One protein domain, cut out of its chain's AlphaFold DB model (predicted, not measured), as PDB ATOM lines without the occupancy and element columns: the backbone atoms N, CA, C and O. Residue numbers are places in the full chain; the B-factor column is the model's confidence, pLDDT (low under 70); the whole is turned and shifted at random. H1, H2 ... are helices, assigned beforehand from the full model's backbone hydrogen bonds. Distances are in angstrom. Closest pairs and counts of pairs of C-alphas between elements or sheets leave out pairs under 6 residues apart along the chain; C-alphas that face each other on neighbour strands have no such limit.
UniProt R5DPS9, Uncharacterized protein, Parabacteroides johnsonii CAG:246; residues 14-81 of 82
ATOM      1  N   GLY A  14      20.354  89.090 161.662       81.44
ATOM      2  CA  GLY A  14      19.921  88.117 160.655       81.44
ATOM      3  C   GLY A  14      20.957  87.878 159.541       81.44
ATOM      4  O   GLY A  14      21.892  88.657 159.337       81.44
ATOM      5  N   THR A  15      20.789  86.798 158.772       84.69
ATOM      6  CA  THR A  15      21.740  86.377 157.719       84.69
ATOM      7  C   THR A  15      21.942  87.438 156.628       84.69
ATOM      8  O   THR A  15      23.074  87.673 156.199       84.69
ATOM      9  N   THR A  16      20.880  88.144 156.231       85.62
ATOM     10  CA  THR A  16      20.945  89.258 155.267       85.62
ATOM     11  C   THR A  16      21.773  90.425 155.794       85.62
ATOM     12  O   THR A  16      22.605  90.964 155.064       85.62
ATOM     13  N   PHE A  17      21.616  90.781 157.072       86.25
ATOM     14  CA  PHE A  17      22.406  91.840 157.700       86.25
ATOM     15  C   PHE A  17      23.891  91.470 157.734       86.25
ATOM     16  O   PHE A  17      24.734  92.270 157.328       86.25
ATOM     17  N   LYS A  18      24.226  90.235 158.140       88.06
ATOM     18  CA  LYS A  18      25.618  89.745 158.133       88.06
ATOM     19  C   LYS A  18      26.246  89.836 156.739       88.06
ATOM     20  O   LYS A  18      27.409  90.222 156.622       88.06
ATOM     21  N   ARG A  19      25.479  89.542 155.681       90.12
ATOM     22  CA  ARG A  19      25.934  89.687 154.287       90.12
ATOM     23  C   ARG A  19      26.236  91.145 153.930       90.12
ATOM     24  O   ARG A  19      27.321  91.416 153.424       90.12
ATOM     25  N   HIS A  20      25.333  92.075 154.240       90.50
ATOM     26  CA  HIS A  20      25.543  93.505 153.978       90.50
ATOM     27  C   HIS A  20      26.741  94.057 154.756       90.50
ATOM     28  O   HIS A  20      27.567  94.773 154.195       90.50
ATOM     29  N   MET A  21      26.891  93.661 156.023       90.12
ATOM     30  CA  MET A  21      28.035  94.044 156.852       90.12
ATOM     31  C   MET A  21      29.360  93.519 156.285       90.12
ATOM     32  O   MET A  21      30.347  94.249 156.264       90.12
ATOM     33  N   LYS A  22      29.397  92.275 155.789       91.38
ATOM     34  CA  LYS A  22      30.598  91.713 155.152       91.38
ATOM     35  C   LYS A  22      30.996  92.500 153.899       91.38
ATOM     36  O   LYS A  22      32.170  92.812 153.746       91.38
ATOM     37  N   ILE A  23      30.029  92.850 153.048       92.62
ATOM     38  CA  ILE A  23      30.270  93.674 151.851       92.62
ATOM     39  C   ILE A  23      30.785  95.058 152.253       92.62
ATOM     40  O   ILE A  23      31.775  95.527 151.706       92.62
ATOM     41  N   ALA A  24      30.147  95.693 153.239       91.69
ATOM     42  CA  ALA A  24      30.555  97.005 153.725       91.69
ATOM     43  C   ALA A  24      31.987  97.009 154.279       91.69
ATOM     44  O   ALA A  24      32.739  97.929 153.981       91.69
ATOM     45  N   ARG A  25      32.369  95.980 155.046       91.50
ATOM     46  CA  ARG A  25      33.738  95.824 155.555       91.50
ATOM     47  C   ARG A  25      34.754  95.632 154.437       91.50
ATOM     48  O   ARG A  25      35.792  96.265 154.497       91.50
ATOM     49  N   GLY A  26      34.445  94.796 153.443       93.00
ATOM     50  CA  GLY A  26      35.322  94.604 152.285       93.00
ATOM     51  C   GLY A  26      35.520  95.899 151.496       93.00
ATOM     52  O   GLY A  26      36.644  96.271 151.204       93.00
ATOM     53  N   LEU A  27      34.437  96.639 151.240       92.00
ATOM     54  CA  LEU A  27      34.521  97.927 150.550       92.00
ATOM     55  C   LEU A  27      35.359  98.957 151.327       92.00
ATOM     56  O   LEU A  27      36.106  99.705 150.722       92.00
ATOM     57  N   LEU A  28      35.211  99.023 152.654       90.75
ATOM     58  CA  LEU A  28      35.928  99.987 153.501       90.75
ATOM     59  C   LEU A  28      37.346  99.535 153.889       90.75
ATOM     60  O   LEU A  28      38.022 100.258 154.609       90.75
ATOM     61  N   SER A  29      37.777  98.341 153.472       92.81
ATOM     62  CA  SER A  29      39.182  97.927 153.570       92.81
ATOM     63  C   SER A  29      40.002  98.290 152.331       92.81
ATOM     64  O   SER A  29      41.208  98.063 152.330       92.81
ATOM     65  N   GLU A  30      39.351  98.805 151.285       92.50
ATOM     66  CA  GLU A  30      40.021  99.363 150.111       92.50
ATOM     67  C   GLU A  30      40.727 100.680 150.459       92.50
ATOM     68  O   GLU A  30      40.425 101.320 151.465       92.50
ATOM     69  N   ASP A  31      41.661 101.088 149.604       94.06
ATOM     70  CA  ASP A  31      42.424 102.324 149.767       94.06
ATOM     71  C   ASP A  31      41.540 103.588 149.668       94.06
ATOM     72  O   ASP A  31      40.706 103.725 148.767       94.06
ATOM     73  N   ASP A  32      41.742 104.537 150.590       92.94
ATOM     74  CA  ASP A  32      40.927 105.754 150.701       92.94
ATOM     75  C   ASP A  32      41.034 106.660 149.463       92.94
ATOM     76  O   ASP A  32      40.051 107.313 149.087       92.94
ATOM     77  N   TYR A  33      42.200 106.704 148.807       94.00
ATOM     78  CA  TYR A  33      42.385 107.483 147.584       94.00
ATOM     79  C   TYR A  33      41.566 106.871 146.442       94.00
ATOM     80  O   TYR A  33      40.799 107.586 145.791       94.00
ATOM     81  N   LEU A  34      41.618 105.546 146.277       92.19
ATOM     82  CA  LEU A  34      40.797 104.829 145.295       92.19
ATOM     83  C   LEU A  34      39.291 105.036 145.534       92.19
ATOM     84  O   LEU A  34      38.538 105.327 144.599       92.19
ATOM     85  N   LEU A  35      38.832 104.908 146.784       91.94
ATOM     86  CA  LEU A  35      37.426 105.140 147.130       91.94
ATOM     87  C   LEU A  35      37.000 106.578 146.810       91.94
ATOM     88  O   LEU A  35      35.906 106.797 146.282       91.94
ATOM     89  N   THR A  36      37.871 107.546 147.085       92.44
ATOM     90  CA  THR A  36      37.623 108.962 146.799       92.44
ATOM     91  C   THR A  36      37.526 109.225 145.298       92.44
ATOM     92  O   THR A  36      36.579 109.881 144.868       92.44
ATOM     93  N   GLU A  37      38.423 108.672 144.477       93.38
ATOM     94  CA  GLU A  37      38.360 108.812 143.013       93.38
ATOM     95  C   GLU A  37      37.056 108.253 142.429       93.38
ATOM     96  O   GLU A  37      36.418 108.895 141.588       93.38
ATOM     97  N   ILE A  38      36.611 107.086 142.911       89.00
ATOM     98  CA  ILE A  38      35.338 106.484 142.489       89.00
ATOM     99  C   ILE A  38      34.164 107.402 142.858       89.00
ATOM    100  O   ILE A  38      33.263 107.636 142.044       89.00
ATOM    101  N   LEU A  39      34.164 107.942 144.079       90.56
ATOM    102  CA  LEU A  39      33.094 108.815 144.562       90.56
ATOM    103  C   LEU A  39      33.086 110.183 143.879       90.56
ATOM    104  O   LEU A  39      32.011 110.734 143.653       90.56
ATOM    105  N   PHE A  40      34.248 110.724 143.518       94.44
ATOM    106  CA  PHE A  40      34.377 112.037 142.878       94.44
ATOM    107  C   PHE A  40      34.135 112.004 141.365       94.44
ATOM    108  O   PHE A  40      34.299 113.012 140.677       94.44
ATOM    109  N   ASN A  41      33.659 110.875 140.835       93.69
ATOM    110  CA  ASN A  41      33.133 110.812 139.482       93.69
ATOM    111  C   ASN A  41      31.995 111.848 139.291       93.69
ATOM    112  O   ASN A  41      31.044 111.859 140.078       93.69
ATOM    113  N   PRO A  42      32.012 112.665 138.217       94.00
ATOM    114  CA  PRO A  42      30.995 113.691 137.954       94.00
ATOM    115  C   PRO A  42      29.543 113.191 137.918       94.00
ATOM    116  O   PRO A  42      28.611 113.974 138.089       94.00
ATOM    117  N   ARG A  43      29.320 111.893 137.685       94.00
ATOM    118  CA  ARG A  43      27.982 111.280 137.680       94.00
ATOM    119  C   ARG A  43      27.491 110.901 139.077       94.00
ATOM    120  O   ARG A  43      26.282 110.771 139.268       94.00
ATOM    121  N   THR A  44      28.394 110.717 140.039       93.62
ATOM    122  CA  THR A  44      28.065 110.233 141.386       93.62
ATOM    123  C   THR A  44      27.075 111.139 142.121       93.62
ATOM    124  O   THR A  44      26.105 110.593 142.647       93.62
ATOM    125  N   PRO A  45      27.199 112.483 142.117       94.12
ATOM    126  CA  PRO A  45      26.235 113.346 142.804       94.12
ATOM    127  C   PRO A  45      24.797 113.151 142.315       94.12
ATOM    128  O   PRO A  45      23.875 113.047 143.120       94.12
ATOM    129  N   HIS A  46      24.600 113.020 141.000       95.81
ATOM    130  CA  HIS A  46      23.275 112.786 140.428       95.81
ATOM    131  C   HIS A  46      22.718 111.408 140.811       95.81
ATOM    132  O   HIS A  46      21.536 111.280 141.121       95.81
ATOM    133  N   GLN A  47      23.565 110.375 140.836       93.88
ATOM    134  CA  GLN A  47      23.145 109.046 141.287       93.88
ATOM    135  C   GLN A  47      22.771 109.038 142.773       93.88
ATOM    136  O   GLN A  47      21.767 108.434 143.143       93.88
ATOM    137  N   ILE A  48      23.524 109.748 143.618       94.44
ATOM    138  CA  ILE A  48      23.190 109.904 145.040       94.44
ATOM    139  C   ILE A  48      21.847 110.623 145.201       94.44
ATOM    140  O   ILE A  48      21.018 110.150 145.973       94.44
ATOM    141  N   ALA A  49      21.594 111.690 144.439       96.25
ATOM    142  CA  ALA A  49      20.317 112.404 144.484       96.25
ATOM    143  C   ALA A  49      19.128 111.485 144.149       96.25
ATOM    144  O   ALA A  49      18.131 111.480 144.864       96.25
ATOM    145  N   ARG A  50      19.260 110.630 143.126       95.88
ATOM    146  CA  ARG A  50      18.231 109.630 142.784       95.88
ATOM    147  C   ARG A  50      18.027 108.592 143.889       95.88
ATOM    148  O   ARG A  50      16.900 108.191 144.153       95.88
ATOM    149  N   ILE A  51      19.104 108.154 144.545       95.31
ATOM    150  CA  ILE A  51      19.005 107.245 145.697       95.31
ATOM    151  C   ILE A  51      18.246 107.921 146.846       95.31
ATOM    152  O   ILE A  51      17.419 107.272 147.477       95.31
ATOM    153  N   GLN A  52      18.508 109.203 147.116       96.38
ATOM    154  CA  GLN A  52      17.803 109.962 148.155       96.38
ATOM    155  C   GLN A  52      16.308 110.088 147.843       96.38
ATOM    156  O   GLN A  52      15.497 109.790 148.709       96.38
ATOM    157  N   GLU A  53      15.950 110.419 146.603       97.44
ATOM    158  CA  GLU A  53      14.550 110.491 146.164       97.44
ATOM    159  C   GLU A  53      13.812 109.154 146.364       97.44
ATOM    160  O   GLU A  53      12.719 109.114 146.928       97.44
ATOM    161  N   GLU A  54      14.427 108.031 145.979       97.19
ATOM    162  CA  GLU A  54      13.831 106.707 146.202       97.19
ATOM    163  C   GLU A  54      13.705 106.359 147.696       97.19
ATOM    164  O   GLU A  54      12.730 105.718 148.096       97.19
ATOM    165  N   LEU A  55      14.666 106.779 148.527       96.69
ATOM    166  CA  LEU A  55      14.599 106.605 149.981       96.69
ATOM    167  C   LEU A  55      13.483 107.448 150.605       96.69
ATOM    168  O   LEU A  55      12.818 106.961 151.521       96.69
ATOM    169  N   ASP A  56      13.253 108.663 150.110       98.00
ATOM    170  CA  ASP A  56      12.175 109.541 150.572       98.00
ATOM    171  C   ASP A  56      10.799 108.954 150.230       98.00
ATOM    172  O   ASP A  56       9.925 108.888 151.100       98.00
ATOM    173  N   ILE A  57      10.632 108.427 149.010       97.75
ATOM    174  CA  ILE A  57       9.417 107.704 148.594       97.75
ATOM    175  C   ILE A  57       9.165 106.508 149.519       97.75
ATOM    176  O   ILE A  57       8.081 106.373 150.091       97.75
ATOM    177  N   LEU A  58      10.173 105.649 149.706       97.81
ATOM    178  CA  LEU A  58      10.053 104.473 150.568       97.81
ATOM    179  C   LEU A  58       9.741 104.864 152.020       97.81
ATOM    180  O   LEU A  58       8.931 104.209 152.680       97.81
ATOM    181  N   GLN A  59      10.361 105.934 152.523       97.94
ATOM    182  CA  GLN A  59      10.096 106.441 153.864       97.94
ATOM    183  C   GLN A  59       8.645 106.919 154.014       97.94
ATOM    184  O   GLN A  59       8.046 106.644 155.055       97.94
ATOM    185  N   GLY A  60       8.084 107.596 153.007       98.56
ATOM    186  CA  GLY A  60       6.673 107.997 152.977       98.56
ATOM    187  C   GLY A  60       5.738 106.795 153.110       98.56
ATOM    188  O   GLY A  60       4.982 106.709 154.075       98.56
ATOM    189  N   ILE A  61       5.905 105.796 152.234       98.56
ATOM    190  CA  ILE A  61       5.122 104.546 152.253       98.56
ATOM    191  C   ILE A  61       5.164 103.881 153.642       98.56
ATOM    192  O   ILE A  61       4.139 103.445 154.169       98.56
ATOM    193  N   ILE A  62       6.349 103.811 154.263       98.12
ATOM    194  CA  ILE A  62       6.521 103.206 155.593       98.12
ATOM    195  C   ILE A  62       5.818 104.024 156.686       98.12
ATOM    196  O   ILE A  62       5.168 103.433 157.551       98.12
ATOM    197  N   LYS A  63       5.957 105.358 156.679       98.31
ATOM    198  CA  LYS A  63       5.329 106.247 157.674       98.31
ATOM    199  C   LYS A  63       3.808 106.140 157.636       98.31
ATOM    200  O   LYS A  63       3.187 106.026 158.693       98.31
ATOM    201  N   ASP A  64       3.252 106.092 156.433       98.25
ATOM    202  CA  ASP A  64       1.808 106.031 156.207       98.25
ATOM    203  C   ASP A  64       1.250 104.606 156.358       98.25
ATOM    204  O   ASP A  64       0.037 104.404 156.380       98.25
ATOM    205  N   LYS A  65       2.135 103.606 156.517       97.75
ATOM    206  CA  LYS A  65       1.805 102.171 156.524       97.75
ATOM    207  C   LYS A  65       1.012 101.752 155.278       97.75
ATOM    208  O   LYS A  65       0.160 100.861 155.343       97.75
ATOM    209  N   ASP A  66       1.315 102.378 154.145       98.12
ATOM    210  CA  ASP A  66       0.631 102.157 152.877       98.12
ATOM    211  C   ASP A  66       1.021 100.795 152.278       98.12
ATOM    212  O   ASP A  66       2.103 100.589 151.722       98.12
ATOM    213  N   SER A  67       0.121  99.824 152.425       98.12
ATOM    214  CA  SER A  67       0.345  98.457 151.952       98.12
ATOM    215  C   SER A  67       0.231  98.330 150.432       98.12
ATOM    216  O   SER A  67       0.892  97.468 149.843       98.12
ATOM    217  N   GLU A  68      -0.586  99.169 149.793       98.19
ATOM    218  CA  GLU A  68      -0.750  99.169 148.341       98.19
ATOM    219  C   GLU A  68       0.472  99.811 147.682       98.19
ATOM    220  O   GLU A  68       1.136  99.154 146.871       98.19
ATOM    221  N   GLY A  69       0.876 100.996 148.151       98.12
ATOM    222  CA  GLY A  69       2.102 101.660 147.711       98.12
ATOM    223  C   GLY A  69       3.346 100.794 147.911       98.12
ATOM    224  O   GLY A  69       4.192 100.701 147.021       98.12
ATOM    225  N   MET A  70       3.441 100.047 149.020       98.31
ATOM    226  CA  MET A  70       4.537  99.090 149.224       98.31
ATOM    227  C   MET A  70       4.542  97.978 148.165       98.31
ATOM    228  O   MET A  70       5.602  97.609 147.653       98.31
ATOM    229  N   LYS A  71       3.377  97.430 147.803       98.19
ATOM    230  CA  LYS A  71       3.279  96.379 146.778       98.19
ATOM    231  C   LYS A  71       3.711  96.897 145.405       98.19
ATOM    232  O   LYS A  71       4.446  96.201 144.692       98.19
ATOM    233  N   GLU A  72       3.279  98.098 145.041       98.06
ATOM    234  CA  GLU A  72       3.671  98.751 143.790       98.06
ATOM    235  C   GLU A  72       5.170  99.042 143.761       98.06
ATOM    236  O   GLU A  72       5.857  98.666 142.805       98.06
ATOM    237  N   TYR A  73       5.704  99.604 144.844       97.94
ATOM    238  CA  TYR A  73       7.124  99.906 144.985       97.94
ATOM    239  C   TYR A  73       7.990  98.646 144.855       97.94
ATOM    240  O   TYR A  73       8.940  98.613 144.070       97.94
ATOM    241  N   LEU A  74       7.621  97.556 145.538       97.31
ATOM    242  CA  LEU A  74       8.311  96.268 145.417       97.31
ATOM    243  C   LEU A  74       8.241  95.696 143.994       97.31
ATOM    244  O   LEU A  74       9.170  95.024 143.547       97.31
ATOM    245  N   THR A  75       7.154  95.944 143.266       97.69
ATOM    246  CA  THR A  75       7.019  95.521 141.865       97.69
ATOM    247  C   THR A  75       7.922  96.348 140.951       97.69
ATOM    248  O   THR A  75       8.618  95.777 140.112       97.69
ATOM    249  N   LYS A  76       7.973  97.672 141.150       96.75
ATOM    250  CA  LYS A  76       8.875  98.587 140.437       96.75
ATOM    251  C   LYS A  76      10.336  98.153 140.587       96.75
ATOM    252  O   LYS A  76      11.019  97.991 139.583       96.75
ATOM    253  N   ILE A  77      10.813  97.916 141.813       96.19
ATOM    254  CA  ILE A  77      12.229  97.567 142.028       96.19
ATOM    255  C   ILE A  77      12.596  96.181 141.487       96.19
ATOM    256  O   ILE A  77      13.735  95.991 141.073       96.19
ATOM    257  N   ARG A  78      11.654  95.224 141.449       96.19
ATOM    258  CA  ARG A  78      11.890  93.908 140.828       96.19
ATOM    259  C   ARG A  78      12.132  94.033 139.326       96.19
ATOM    260  O   ARG A  78      13.061  93.421 138.829       96.19
ATOM    261  N   LYS A  79      11.379  94.892 138.636       96.56
ATOM    262  CA  LYS A  79      11.588  95.158 137.201       96.56
ATOM    263  C   LYS A  79      12.939  95.803 136.891       96.56
ATOM    264  O   LYS A  79      13.433  95.667 135.784       96.56
ATOM    265  N   ASN A  80      13.543  96.507 137.849       93.00
ATOM    266  CA  ASN A  80      14.853  97.135 137.652       93.00
ATOM    267  C   ASN A  80      16.024  96.135 137.699       93.00
ATOM    268  O   ASN A  80      17.146  96.523 137.379       93.00
ATOM    269  N   ILE A  81      15.790  94.902 138.166       91.88
ATOM    270  CA  ILE A  81      16.806  93.842 138.294       91.88
ATOM    271  C   ILE A  81      16.540  92.640 137.373       91.88
ATOM    272  O   ILE A  81      17.271  91.653 137.461       91.88
TER     273      ILE A  81
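This is residues 14 to 81 of the 82 residues of an uncharacterized protein of Parabacteroides johnsonii CAG:246 (UniProt R5DPS9). Four helices make a loose, open hook: H1 is a free arm, short H2 sits at the bend, and long H3 runs back from it on the other side of an empty middle. At the far end of H3, H4 folds back as the second half of a helical hairpin, the one place where two helices touch. The printed part has 68 residues, with H1, H2, H3 and H4 in that order and no named strand; the class is all helix. The whole is loose, with a radius of gyration of the C-alphas of 15.9 A and spans of 44 by 33 by 23 A.

Find C-alpha 15 at (21.740, 86.377, 157.719); from there H1, residues 15 to 27, runs 18.7 A. Next comes H2, residues 32 to 39. Look then at C-alpha 44, at (28.065, 110.233, 141.386), where H3, residues 44 to 64, begins its 30.4 A. H4, residues 67 to 79, covers 18.8 A and ends at C-alpha 79, at (11.588, 95.158, 137.201).

Go first to H1, which is apart from H3 and H4. H1 and H2 are only just apart, the closest C-alphas being 8.5 A from each other. H2 and H3 meet only through their link, and H2 is apart from H4. The hairpin of H3 and H4 runs opposite ways at a shallow tilt of 30 degrees. H3 touches H4 with residues 58 to 62 alone; the closest C-alphas, of Ile 61 and Gly 69, are 6.2 A apart. In H1, H2, H3 and H4 every O i to N i+4 pair is within hydrogen-bond range.

The two C-alphas farthest apart, those of Tyr 33 and Glu 68, are 43.9 A from each other. Residues 14 to 26, of which 15 to 26 belong to H1, stand free, and so do residues 75 to 81, of which 75 to 79 belong to H4. The printed part has no cut, and the three links are tight. The mean pLDDT of the printed part is 94.3, and no printed residue is under 70.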